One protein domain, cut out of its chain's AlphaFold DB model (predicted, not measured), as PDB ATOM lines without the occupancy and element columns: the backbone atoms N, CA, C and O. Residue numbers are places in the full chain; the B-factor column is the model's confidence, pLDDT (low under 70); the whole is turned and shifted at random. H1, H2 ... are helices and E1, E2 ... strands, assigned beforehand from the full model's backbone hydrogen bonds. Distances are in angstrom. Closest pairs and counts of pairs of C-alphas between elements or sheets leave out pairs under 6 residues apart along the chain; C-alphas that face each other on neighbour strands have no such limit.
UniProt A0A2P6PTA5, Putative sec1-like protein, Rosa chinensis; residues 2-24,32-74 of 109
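This is residues 2 to 24 and 32 to 74 of the 109 residues of the protein "Putative sec1-like protein" of Rosa chinensis (UniProt A0A2P6PTA5). Little regular structure: a small unit of two side-by-side strands with helix H1 packed mainly on E2, and a long unnamed stretch, residues 2 to 24, of which 4 to 12 and 17 to 22 stick out. The printed part has 66 residues, 25 of them in named elements, in the order E1, H1, E2; the two-strand sheet is parallel and the class mixed. It is loose, with a radius of gyration of the C-alphas of 14.4 A, and spans 41 by 30 by 23 A.

Residues 2 to 24 hold no named element. E1, residues 35 to 40, begins at C-alpha 35 (16.831, -27.815, -14.541) and is 16.7 A long. H1, residues 46 to 58, is 18.5 A long. E2, residues 64 to 69, is 16.8 A long and ends at C-alpha 69 (10.601, -26.828, -30.536).

E1 and E2 are parallel neighbours at 16 degrees; N 38 and O 66 are 2.8 A apart, within hydrogen-bond range. E1, H1 and E2 form a strand-helix-strand unit, two parallel neighbour strands with a helix between, its crossover right-handed. The closest C-alphas of H1 and E2, Tyr 49 and Tyr 67, are 6.6 A apart. In H1 every O i to N i+4 pair is within hydrogen-bond range.

The C-alphas of Ser 22 and Thr 74, the two farthest apart, are 41.8 A apart. Residues 25 to 31 are cut out; C-alphas 24 and 32 are 21.2 A apart. Both links between named elements are tight. Model pLDDT is under 70 at residues 2 to 8, 21 to 24 and 32.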
ATOM      1  N   GLU A   2      24.134 -39.232 -13.979       49.97
ATOM      2  CA  GLU A   2      25.405 -39.447 -13.287       49.97
ATOM      3  C   GLU A   2      26.498 -38.930 -14.235       49.97
ATOM      4  O   GLU A   2      26.374 -39.144 -15.439       49.97
ATOM      5  N   GLY A   3      27.497 -38.195 -13.748       50.47
ATOM      6  CA  GLY A   3      28.551 -37.572 -14.568       50.47
ATOM      7  C   GLY A   3      29.494 -38.564 -15.266       50.47
ATOM      8  O   GLY A   3      30.675 -38.271 -15.429       50.47
ATOM      9  N   LYS A   4      29.002 -39.752 -15.635       51.16
ATOM     10  CA  LYS A   4      29.697 -40.708 -16.485       51.16
ATOM     11  C   LYS A   4      29.863 -40.081 -17.874       51.16
ATOM     12  O   LYS A   4      28.867 -39.610 -18.430       51.16
ATOM     13  N   PRO A   5      31.088 -40.056 -18.420       51.78
ATOM     14  CA  PRO A   5      31.316 -39.584 -19.777       51.78
ATOM     15  C   PRO A   5      30.523 -40.482 -20.730       51.78
ATOM     16  O   PRO A   5      30.780 -41.683 -20.806       51.78
ATOM     17  N   ASN A   6      29.510 -39.915 -21.389       60.25
ATOM     18  CA  ASN A   6      28.855 -40.575 -22.507       60.25
ATOM     19  C   ASN A   6      29.555 -40.063 -23.775       60.25
ATOM     20  O   ASN A   6      29.441 -38.869 -24.055       60.25
ATOM     21  N   PRO A   7      30.287 -40.909 -24.524       67.94
ATOM     22  CA  PRO A   7      31.062 -40.463 -25.686       67.94
ATOM     23  C   PRO A   7      30.209 -39.750 -26.746       67.94
ATOM     24  O   PRO A   7      30.729 -38.957 -27.524       67.94
ATOM     25  N   GLU A   8      28.895 -39.982 -26.752       69.56
ATOM     26  CA  GLU A   8      27.945 -39.308 -27.641       69.56
ATOM     27  C   GLU A   8      27.815 -37.803 -27.346       69.56
ATOM     28  O   GLU A   8      27.685 -37.003 -28.272       69.56
ATOM     29  N   VAL A   9      27.897 -37.394 -26.072       74.44
ATOM     30  CA  VAL A   9      27.675 -35.996 -25.655       74.44
ATOM     31  C   VAL A   9      28.957 -35.171 -25.557       74.44
ATOM     32  O   VAL A   9      28.878 -33.949 -25.477       74.44
ATOM     33  N   ASP A  10      30.135 -35.805 -25.586       74.31
ATOM     34  CA  ASP A  10      31.428 -35.096 -25.593       74.31
ATOM     35  C   ASP A  10      31.640 -34.293 -26.892       74.31
ATOM     36  O   ASP A  10      32.421 -33.345 -26.913       74.31
ATOM     37  N   SER A  11      30.918 -34.635 -27.966       80.88
ATOM     38  CA  SER A  11      30.931 -33.888 -29.232       80.88
ATOM     39  C   SER A  11      30.082 -32.608 -29.215       80.88
ATOM     40  O   SER A  11      30.174 -31.800 -30.141       80.88
ATOM     41  N   TYR A  12      29.248 -32.407 -28.189       82.44
ATOM     42  CA  TYR A  12      28.365 -31.247 -28.112       82.44
ATOM     43  C   TYR A  12      29.122 -29.978 -27.729       82.44
ATOM     44  O   TYR A  12      29.978 -29.968 -26.843       82.44
ATOM     45  N   LEU A  13      28.755 -28.875 -28.383       83.00
ATOM     46  CA  LEU A  13      29.293 -27.561 -28.070       83.00
ATOM     47  C   LEU A  13      28.757 -27.096 -26.714       83.00
ATOM     48  O   LEU A  13      27.547 -27.047 -26.492       83.00
ATOM     49  N   MET A  14      29.670 -26.741 -25.816       78.88
ATOM     50  CA  MET A  14      29.343 -26.214 -24.495       78.88
ATOM     51  C   MET A  14      29.534 -24.704 -24.509       78.88
ATOM     52  O   MET A  14      30.640 -24.217 -24.736       78.88
ATOM     53  N   PHE A  15      28.455 -23.979 -24.240       79.38
ATOM     54  CA  PHE A  15      28.463 -22.525 -24.161       79.38
ATOM     55  C   PHE A  15      28.119 -22.089 -22.741       79.38
ATOM     56  O   PHE A  15      27.069 -22.453 -22.214       79.38
ATOM     57  N   ASP A  16      29.005 -21.301 -22.132       80.62
ATOM     58  CA  ASP A  16      28.729 -20.606 -20.879       80.62
ATOM     59  C   ASP A  16      28.518 -19.114 -21.186       80.62
ATOM     60  O   ASP A  16      29.476 -18.434 -21.552       80.62
ATOM     61  N   PRO A  17      27.292 -18.576 -21.045       79.94
ATOM     62  CA  PRO A  17      27.010 -17.168 -21.329       79.94
ATOM     63  C   PRO A  17      27.733 -16.202 -20.380       79.94
ATOM     64  O   PRO A  17      27.754 -15.000 -20.631       79.94
ATOM     65  N   ARG A  18      28.285 -16.699 -19.264       76.81
ATOM     66  CA  ARG A  18      29.029 -15.904 -18.278       76.81
ATOM     67  C   ARG A  18      30.538 -15.965 -18.498       76.81
ATOM     68  O   ARG A  18      31.258 -15.195 -17.860       76.81
ATOM     69  N   ALA A  19      31.020 -16.869 -19.349       71.00
ATOM     70  CA  ALA A  19      32.436 -17.006 -19.635       71.00
ATOM     71  C   ALA A  19      32.875 -15.992 -20.711       71.00
ATOM     72  O   ALA A  19      32.136 -15.746 -21.665       71.00
ATOM     73  N   PRO A  20      34.071 -15.390 -20.579       72.06
ATOM     74  CA  PRO A  20      34.631 -14.536 -21.620       72.06
ATOM     75  C   PRO A  20      34.905 -15.345 -22.898       72.06
ATOM     76  O   PRO A  20      35.280 -16.515 -22.827       72.06
ATOM     77  N   GLU A  21      34.784 -14.703 -24.067       68.56
ATOM     78  CA  GLU A  21      34.926 -15.316 -25.408       68.56
ATOM     79  C   GLU A  21      36.228 -16.121 -25.607       68.56
ATOM     80  O   GLU A  21      36.322 -16.949 -26.510       68.56
ATOM     81  N   SER A  22      37.240 -15.906 -24.760       58.41
ATOM     82  CA  SER A  22      38.561 -16.530 -24.845       58.41
ATOM     83  C   SER A  22      38.705 -17.873 -24.121       58.41
ATOM     84  O   SER A  22      39.766 -18.487 -24.219       58.41
ATOM     85  N   SER A  23      37.709 -18.339 -23.360       54.81
ATOM     86  CA  SER A  23      37.801 -19.614 -22.636       54.81
ATOM     87  C   SER A  23      36.948 -20.699 -23.288       54.81
ATOM     88  O   SER A  23      35.998 -21.200 -22.693       54.81
ATOM     89  N   SER A  24      37.347 -21.141 -24.479       51.72
ATOM     90  CA  SER A  24      36.836 -22.353 -25.150       51.72
ATOM     91  C   SER A  24      37.271 -23.659 -24.445       51.72
ATOM     92  O   SER A  24      37.418 -24.708 -25.070       51.72
ATOM     93  N   PRO A  32      25.458 -32.390 -11.672       66.56
ATOM     94  CA  PRO A  32      24.058 -32.755 -11.845       66.56
ATOM     95  C   PRO A  32      23.191 -31.494 -11.993       66.56
ATOM     96  O   PRO A  32      22.977 -30.757 -11.034       66.56
ATOM     97  N   PHE A  33      22.669 -31.257 -13.197       77.25
ATOM     98  CA  PHE A  33      21.719 -30.171 -13.444       77.25
ATOM     99  C   PHE A  33      20.343 -30.496 -12.855       77.25
ATOM    100  O   PHE A  33      19.801 -31.584 -13.082       77.25
ATOM    101  N   LYS A  34      19.785 -29.539 -12.107       81.75
ATOM    102  CA  LYS A  34      18.426 -29.606 -11.550       81.75
ATOM    103  C   LYS A  34      17.369 -29.268 -12.603       81.75
ATOM    104  O   LYS A  34      16.312 -29.895 -12.631       81.75
ATOM    105  N   GLU A  35      17.689 -28.316 -13.472       84.81
ATOM    106  CA  GLU A  35      16.831 -27.815 -14.541       84.81
ATOM    107  C   GLU A  35      17.561 -27.878 -15.882       84.81
ATOM    108  O   GLU A  35      18.769 -27.643 -15.945       84.81
ATOM    109  N   ALA A  36      16.833 -28.209 -16.945       87.12
ATOM    110  CA  ALA A  36      17.340 -28.194 -18.311       87.12
ATOM    111  C   ALA A  36      16.245 -27.751 -19.286       87.12
ATOM    112  O   ALA A  36      15.062 -28.016 -19.076       87.12
ATOM    113  N   ILE A  37      16.646 -27.097 -20.371       90.56
ATOM    114  CA  ILE A  37      15.756 -26.739 -21.476       90.56
ATOM    115  C   ILE A  37      16.285 -27.446 -22.717       90.56
ATOM    116  O   ILE A  37      17.468 -27.343 -23.035       90.56
ATOM    117  N   VAL A  38      15.414 -28.181 -23.396       91.19
ATOM    118  CA  VAL A  38      15.713 -28.881 -24.643       91.19
ATOM    119  C   VAL A  38      14.978 -28.157 -25.753       91.19
ATOM    120  O   VAL A  38      13.754 -28.080 -25.713       91.19
ATOM    121  N   LEU A  39      15.716 -27.623 -26.724       92.88
ATOM    122  CA  LEU A  39      15.151 -26.967 -27.898       92.88
ATOM    123  C   LEU A  39      15.413 -27.827 -29.135       92.88
ATOM    124  O   LEU A  39      16.558 -27.954 -29.564       92.88
ATOM    125  N   MET A  40      14.354 -28.392 -29.709       91.00
ATOM    126  CA  MET A  40      14.425 -29.089 -30.988       91.00
ATOM    127  C   MET A  40      14.377 -28.073 -32.135       91.00
ATOM    128  O   MET A  40      13.479 -27.231 -32.204       91.00
ATOM    129  N   VAL A  41      15.357 -28.141 -33.033       90.62
ATOM    130  CA  VAL A  41      15.454 -27.262 -34.204       90.62
ATOM    131  C   VAL A  41      15.076 -28.056 -35.447       90.62
ATOM    132  O   VAL A  41      15.645 -29.116 -35.689       90.62
ATOM    133  N   GLY A  42      14.149 -27.528 -36.251       84.88
ATOM    134  CA  GLY A  42      13.676 -28.194 -37.474       84.88
ATOM    135  C   GLY A  42      12.380 -28.989 -37.300       84.88
ATOM    136  O   GLY A  42      11.992 -29.716 -38.207       84.88
ATOM    137  N   GLY A  43      11.705 -28.816 -36.162       88.25
ATOM    138  CA  GLY A  43      10.446 -29.479 -35.845       88.25
ATOM    139  C   GLY A  43      10.609 -30.565 -34.786       88.25
ATOM    140  O   GLY A  43      11.648 -31.210 -34.686       88.25
ATOM    141  N   GLY A  44       9.578 -30.737 -33.967       89.25
ATOM    142  CA  GLY A  44       9.575 -31.636 -32.820       89.25
ATOM    143  C   GLY A  44       8.247 -32.364 -32.703       89.25
ATOM    144  O   GLY A  44       7.242 -31.906 -33.242       89.25
ATOM    145  N   ASN A  45       8.226 -33.500 -32.013       91.81
ATOM    146  CA  ASN A  45       7.045 -34.358 -31.947       91.81
ATOM    147  C   ASN A  45       6.596 -34.619 -30.498       91.81
ATOM    148  O   ASN A  45       7.401 -34.741 -29.574       91.81
ATOM    149  N   TYR A  46       5.290 -34.799 -30.301       90.75
ATOM    150  CA  TYR A  46       4.709 -35.171 -29.009       90.75
ATOM    151  C   TYR A  46       5.220 -36.516 -28.477       90.75
ATOM    152  O   TYR A  46       5.300 -36.701 -27.264       90.75
ATOM    153  N   VAL A  47       5.599 -37.448 -29.358       91.50
ATOM    154  CA  VAL A  47       6.181 -38.741 -28.949       91.50
ATOM    155  C   VAL A  47       7.533 -38.550 -28.253       91.50
ATOM    156  O   VAL A  47       7.820 -39.207 -27.249       91.50
ATOM    157  N   GLU A  48       8.352 -37.620 -28.746       89.06
ATOM    158  CA  GLU A  48       9.649 -37.284 -28.149       89.06
ATOM    159  C   GLU A  48       9.455 -36.601 -26.799       89.06
ATOM    160  O   GLU A  48      10.105 -36.967 -25.821       89.06
ATOM    161  N   TYR A  49       8.506 -35.663 -26.729       91.12
ATOM    162  CA  TYR A  49       8.111 -35.024 -25.478       91.12
ATOM    163  C   TYR A  49       7.681 -36.052 -24.424       91.12
ATOM    164  O   TYR A  49       8.181 -36.020 -23.299       91.12
ATOM    165  N   GLY A  50       6.796 -36.989 -24.784       92.19
ATOM    166  CA  GLY A  50       6.337 -38.045 -23.879       92.19
ATOM    167  C   GLY A  50       7.490 -38.916 -23.379       92.19
ATOM    168  O   GLY A  50       7.656 -39.102 -22.174       92.19
ATOM    169  N   SER A  51       8.350 -39.356 -24.298       91.75
ATOM    170  CA  SER A  51       9.538 -40.154 -23.975       91.75
ATOM    171  C   SER A  51      10.484 -39.412 -23.024       91.75
ATOM    172  O   SER A  51      11.008 -39.988 -22.071       91.75
ATOM    173  N   LEU A  52      10.678 -38.111 -23.244       90.62
ATOM    174  CA  LEU A  52      11.519 -37.269 -22.405       90.62
ATOM    175  C   LEU A  52      10.927 -37.081 -21.002       90.62
ATOM    176  O   LEU A  52      11.657 -37.202 -20.018       90.62
ATOM    177  N   GLN A  53       9.617 -36.857 -20.885       90.19
ATOM    178  CA  GLN A  53       8.944 -36.761 -19.586       90.19
ATOM    179  C   GLN A  53       9.048 -38.069 -18.791       90.19
ATOM    180  O   GLN A  53       9.371 -38.044 -17.601       90.19
ATOM    181  N   GLU A  54       8.866 -39.221 -19.439       90.62
ATOM    182  CA  GLU A  54       9.062 -40.522 -18.793       90.62
ATOM    183  C   GLU A  54      10.503 -40.715 -18.297       90.62
ATOM    184  O   GLU A  54      10.722 -41.162 -17.169       90.62
ATOM    185  N   LEU A  55      11.501 -40.354 -19.110       87.44
ATOM    186  CA  LEU A  55      12.915 -40.435 -18.728       87.44
ATOM    187  C   LEU A  55      13.251 -39.540 -17.532       87.44
ATOM    188  O   LEU A  55      14.103 -39.894 -16.713       87.44
ATOM    189  N   VAL A  56      12.607 -38.380 -17.435       88.00
ATOM    190  CA  VAL A  56      12.786 -37.435 -16.331       88.00
ATOM    191  C   VAL A  56      12.169 -37.967 -15.041       88.00
ATOM    192  O   VAL A  56      12.807 -37.893 -13.992       88.00
ATOM    193  N   GLN A  57      10.976 -38.560 -15.117       87.25
ATOM    194  CA  GLN A  57      10.297 -39.152 -13.960       87.25
ATOM    195  C   GLN A  57      11.041 -40.368 -13.394       87.25
ATOM    196  O   GLN A  57      11.060 -40.571 -12.182       87.25
ATOM    197  N   ARG A  58      11.687 -41.168 -14.253       86.38
ATOM    198  CA  ARG A  58      12.475 -42.343 -13.835       86.38
ATOM    199  C   ARG A  58      13.815 -41.980 -13.190       86.38
ATOM    200  O   ARG A  58      14.410 -42.818 -12.517       86.38
ATOM    201  N   GLN A  59      14.319 -40.763 -13.401       81.44
ATOM    202  CA  GLN A  59      15.591 -40.327 -12.831       81.44
ATOM    203  C   GLN A  59      15.420 -39.837 -11.390       81.44
ATOM    204  O   GLN A  59      14.573 -38.998 -11.092       81.44
ATOM    205  N   GLN A  60      16.289 -40.323 -10.500       79.12
ATOM    206  CA  GLN A  60      16.469 -39.775  -9.158       79.12
ATOM    207  C   GLN A  60      17.860 -39.133  -9.058       79.12
ATOM    208  O   GLN A  60      18.849 -39.782  -9.406       79.12
ATOM    209  N   PRO A  61      17.973 -37.869  -8.610       77.56
ATOM    210  CA  PRO A  61      16.889 -36.954  -8.231       77.56
ATOM    211  C   PRO A  61      16.054 -36.497  -9.438       77.56
ATOM    212  O   PRO A  61      16.581 -36.381 -10.548       77.56
ATOM    213  N   THR A  62      14.766 -36.224  -9.204       77.56
ATOM    214  CA  THR A  62      13.847 -35.724 -10.234       77.56
ATOM    215  C   THR A  62      14.375 -34.410 -10.793       77.56
ATOM    216  O   THR A  62      14.695 -33.483 -10.044       77.56
ATOM    217  N   ARG A  63      14.491 -34.344 -12.117       81.56
ATOM    218  CA  ARG A  63      14.955 -33.155 -12.837       81.56
ATOM    219  C   ARG A  63      13.761 -32.426 -13.415       81.56
ATOM    220  O   ARG A  63      12.732 -33.036 -13.671       81.56
ATOM    221  N   HIS A  64      13.896 -31.133 -13.637       87.31
ATOM    222  CA  HIS A  64      12.872 -30.365 -14.321       87.31
ATOM    223  C   HIS A  64      13.364 -30.056 -15.733       87.31
ATOM    224  O   HIS A  64      14.335 -29.322 -15.909       87.31
ATOM    225  N   VAL A  65      12.748 -30.679 -16.738       90.25
ATOM    226  CA  VAL A  65      13.147 -30.500 -18.137       90.25
ATOM    227  C   VAL A  65      12.001 -29.894 -18.923       90.25
ATOM    228  O   VAL A  65      10.899 -30.439 -18.948       90.25
ATOM    229  N   ILE A  66      12.279 -28.764 -19.567       92.06
ATOM    230  CA  ILE A  66      11.341 -28.063 -20.438       92.06
ATOM    231  C   ILE A  66      11.685 -28.433 -21.875       92.06
ATOM    232  O   ILE A  66      12.813 -28.230 -22.315       92.06
ATOM    233  N   TYR A  67      10.713 -28.974 -22.601       93.31
ATOM    234  CA  TYR A  67      10.844 -29.244 -24.027       93.31
ATOM    235  C   TYR A  67      10.255 -28.081 -24.821       93.31
ATOM    236  O   TYR A  67       9.112 -27.683 -24.595       93.31
ATOM    237  N   GLY A  68      11.039 -27.553 -25.747       93.12
ATOM    238  CA  GLY A  68      10.636 -26.573 -26.736       93.12
ATOM    239  C   GLY A  68      11.016 -27.057 -28.127       93.12
ATOM    240  O   GLY A  68      11.967 -27.813 -28.307       93.12
ATOM    241  N   THR A  69      10.283 -26.598 -29.127       93.94
ATOM    242  CA  THR A  69      10.601 -26.828 -30.536       93.94
ATOM    243  C   THR A  69      10.213 -25.595 -31.336       93.94
ATOM    244  O   THR A  69       9.392 -24.795 -30.883       93.94
ATOM    245  N   THR A  70      10.798 -25.434 -32.520       92.00
ATOM    246  CA  THR A  70      10.390 -24.399 -33.478       92.00
ATOM    247  C   THR A  70       8.955 -24.600 -33.965       92.00
ATOM    248  O   THR A  70       8.214 -23.635 -34.109       92.00
ATOM    249  N   GLU A  71       8.563 -25.854 -34.193       88.69
ATOM    250  CA  GLU A  71       7.239 -26.259 -34.670       88.69
ATOM    251  C   GLU A  71       6.929 -27.660 -34.136       88.69
ATOM    252  O   GLU A  71       7.828 -28.501 -34.039       88.69
ATOM    253  N   ILE A  72       5.676 -27.911 -33.762       88.38
ATOM    254  CA  ILE A  72       5.225 -29.256 -33.408       88.38
ATOM    255  C   ILE A  72       4.675 -29.900 -34.674       88.38
ATOM    256  O   ILE A  72       3.651 -29.459 -35.185       88.38
ATOM    257  N   LEU A  73       5.364 -30.930 -35.156       87.56
ATOM    258  CA  LEU A  73       5.056 -31.607 -36.407       87.56
ATOM    259  C   LEU A  73       4.448 -32.981 -36.153       87.56
ATOM    260  O   LEU A  73       4.923 -33.761 -35.323       87.56
ATOM    261  N   THR A  74       3.442 -33.311 -36.949       87.81
ATOM    262  CA  THR A  74       2.992 -34.689 -37.140       87.81
ATOM    263  C   THR A  74       3.920 -35.436 -38.108       87.81
ATOM    264  O   THR A  74       4.712 -34.841 -38.844       87.81
TER     265      THR A  74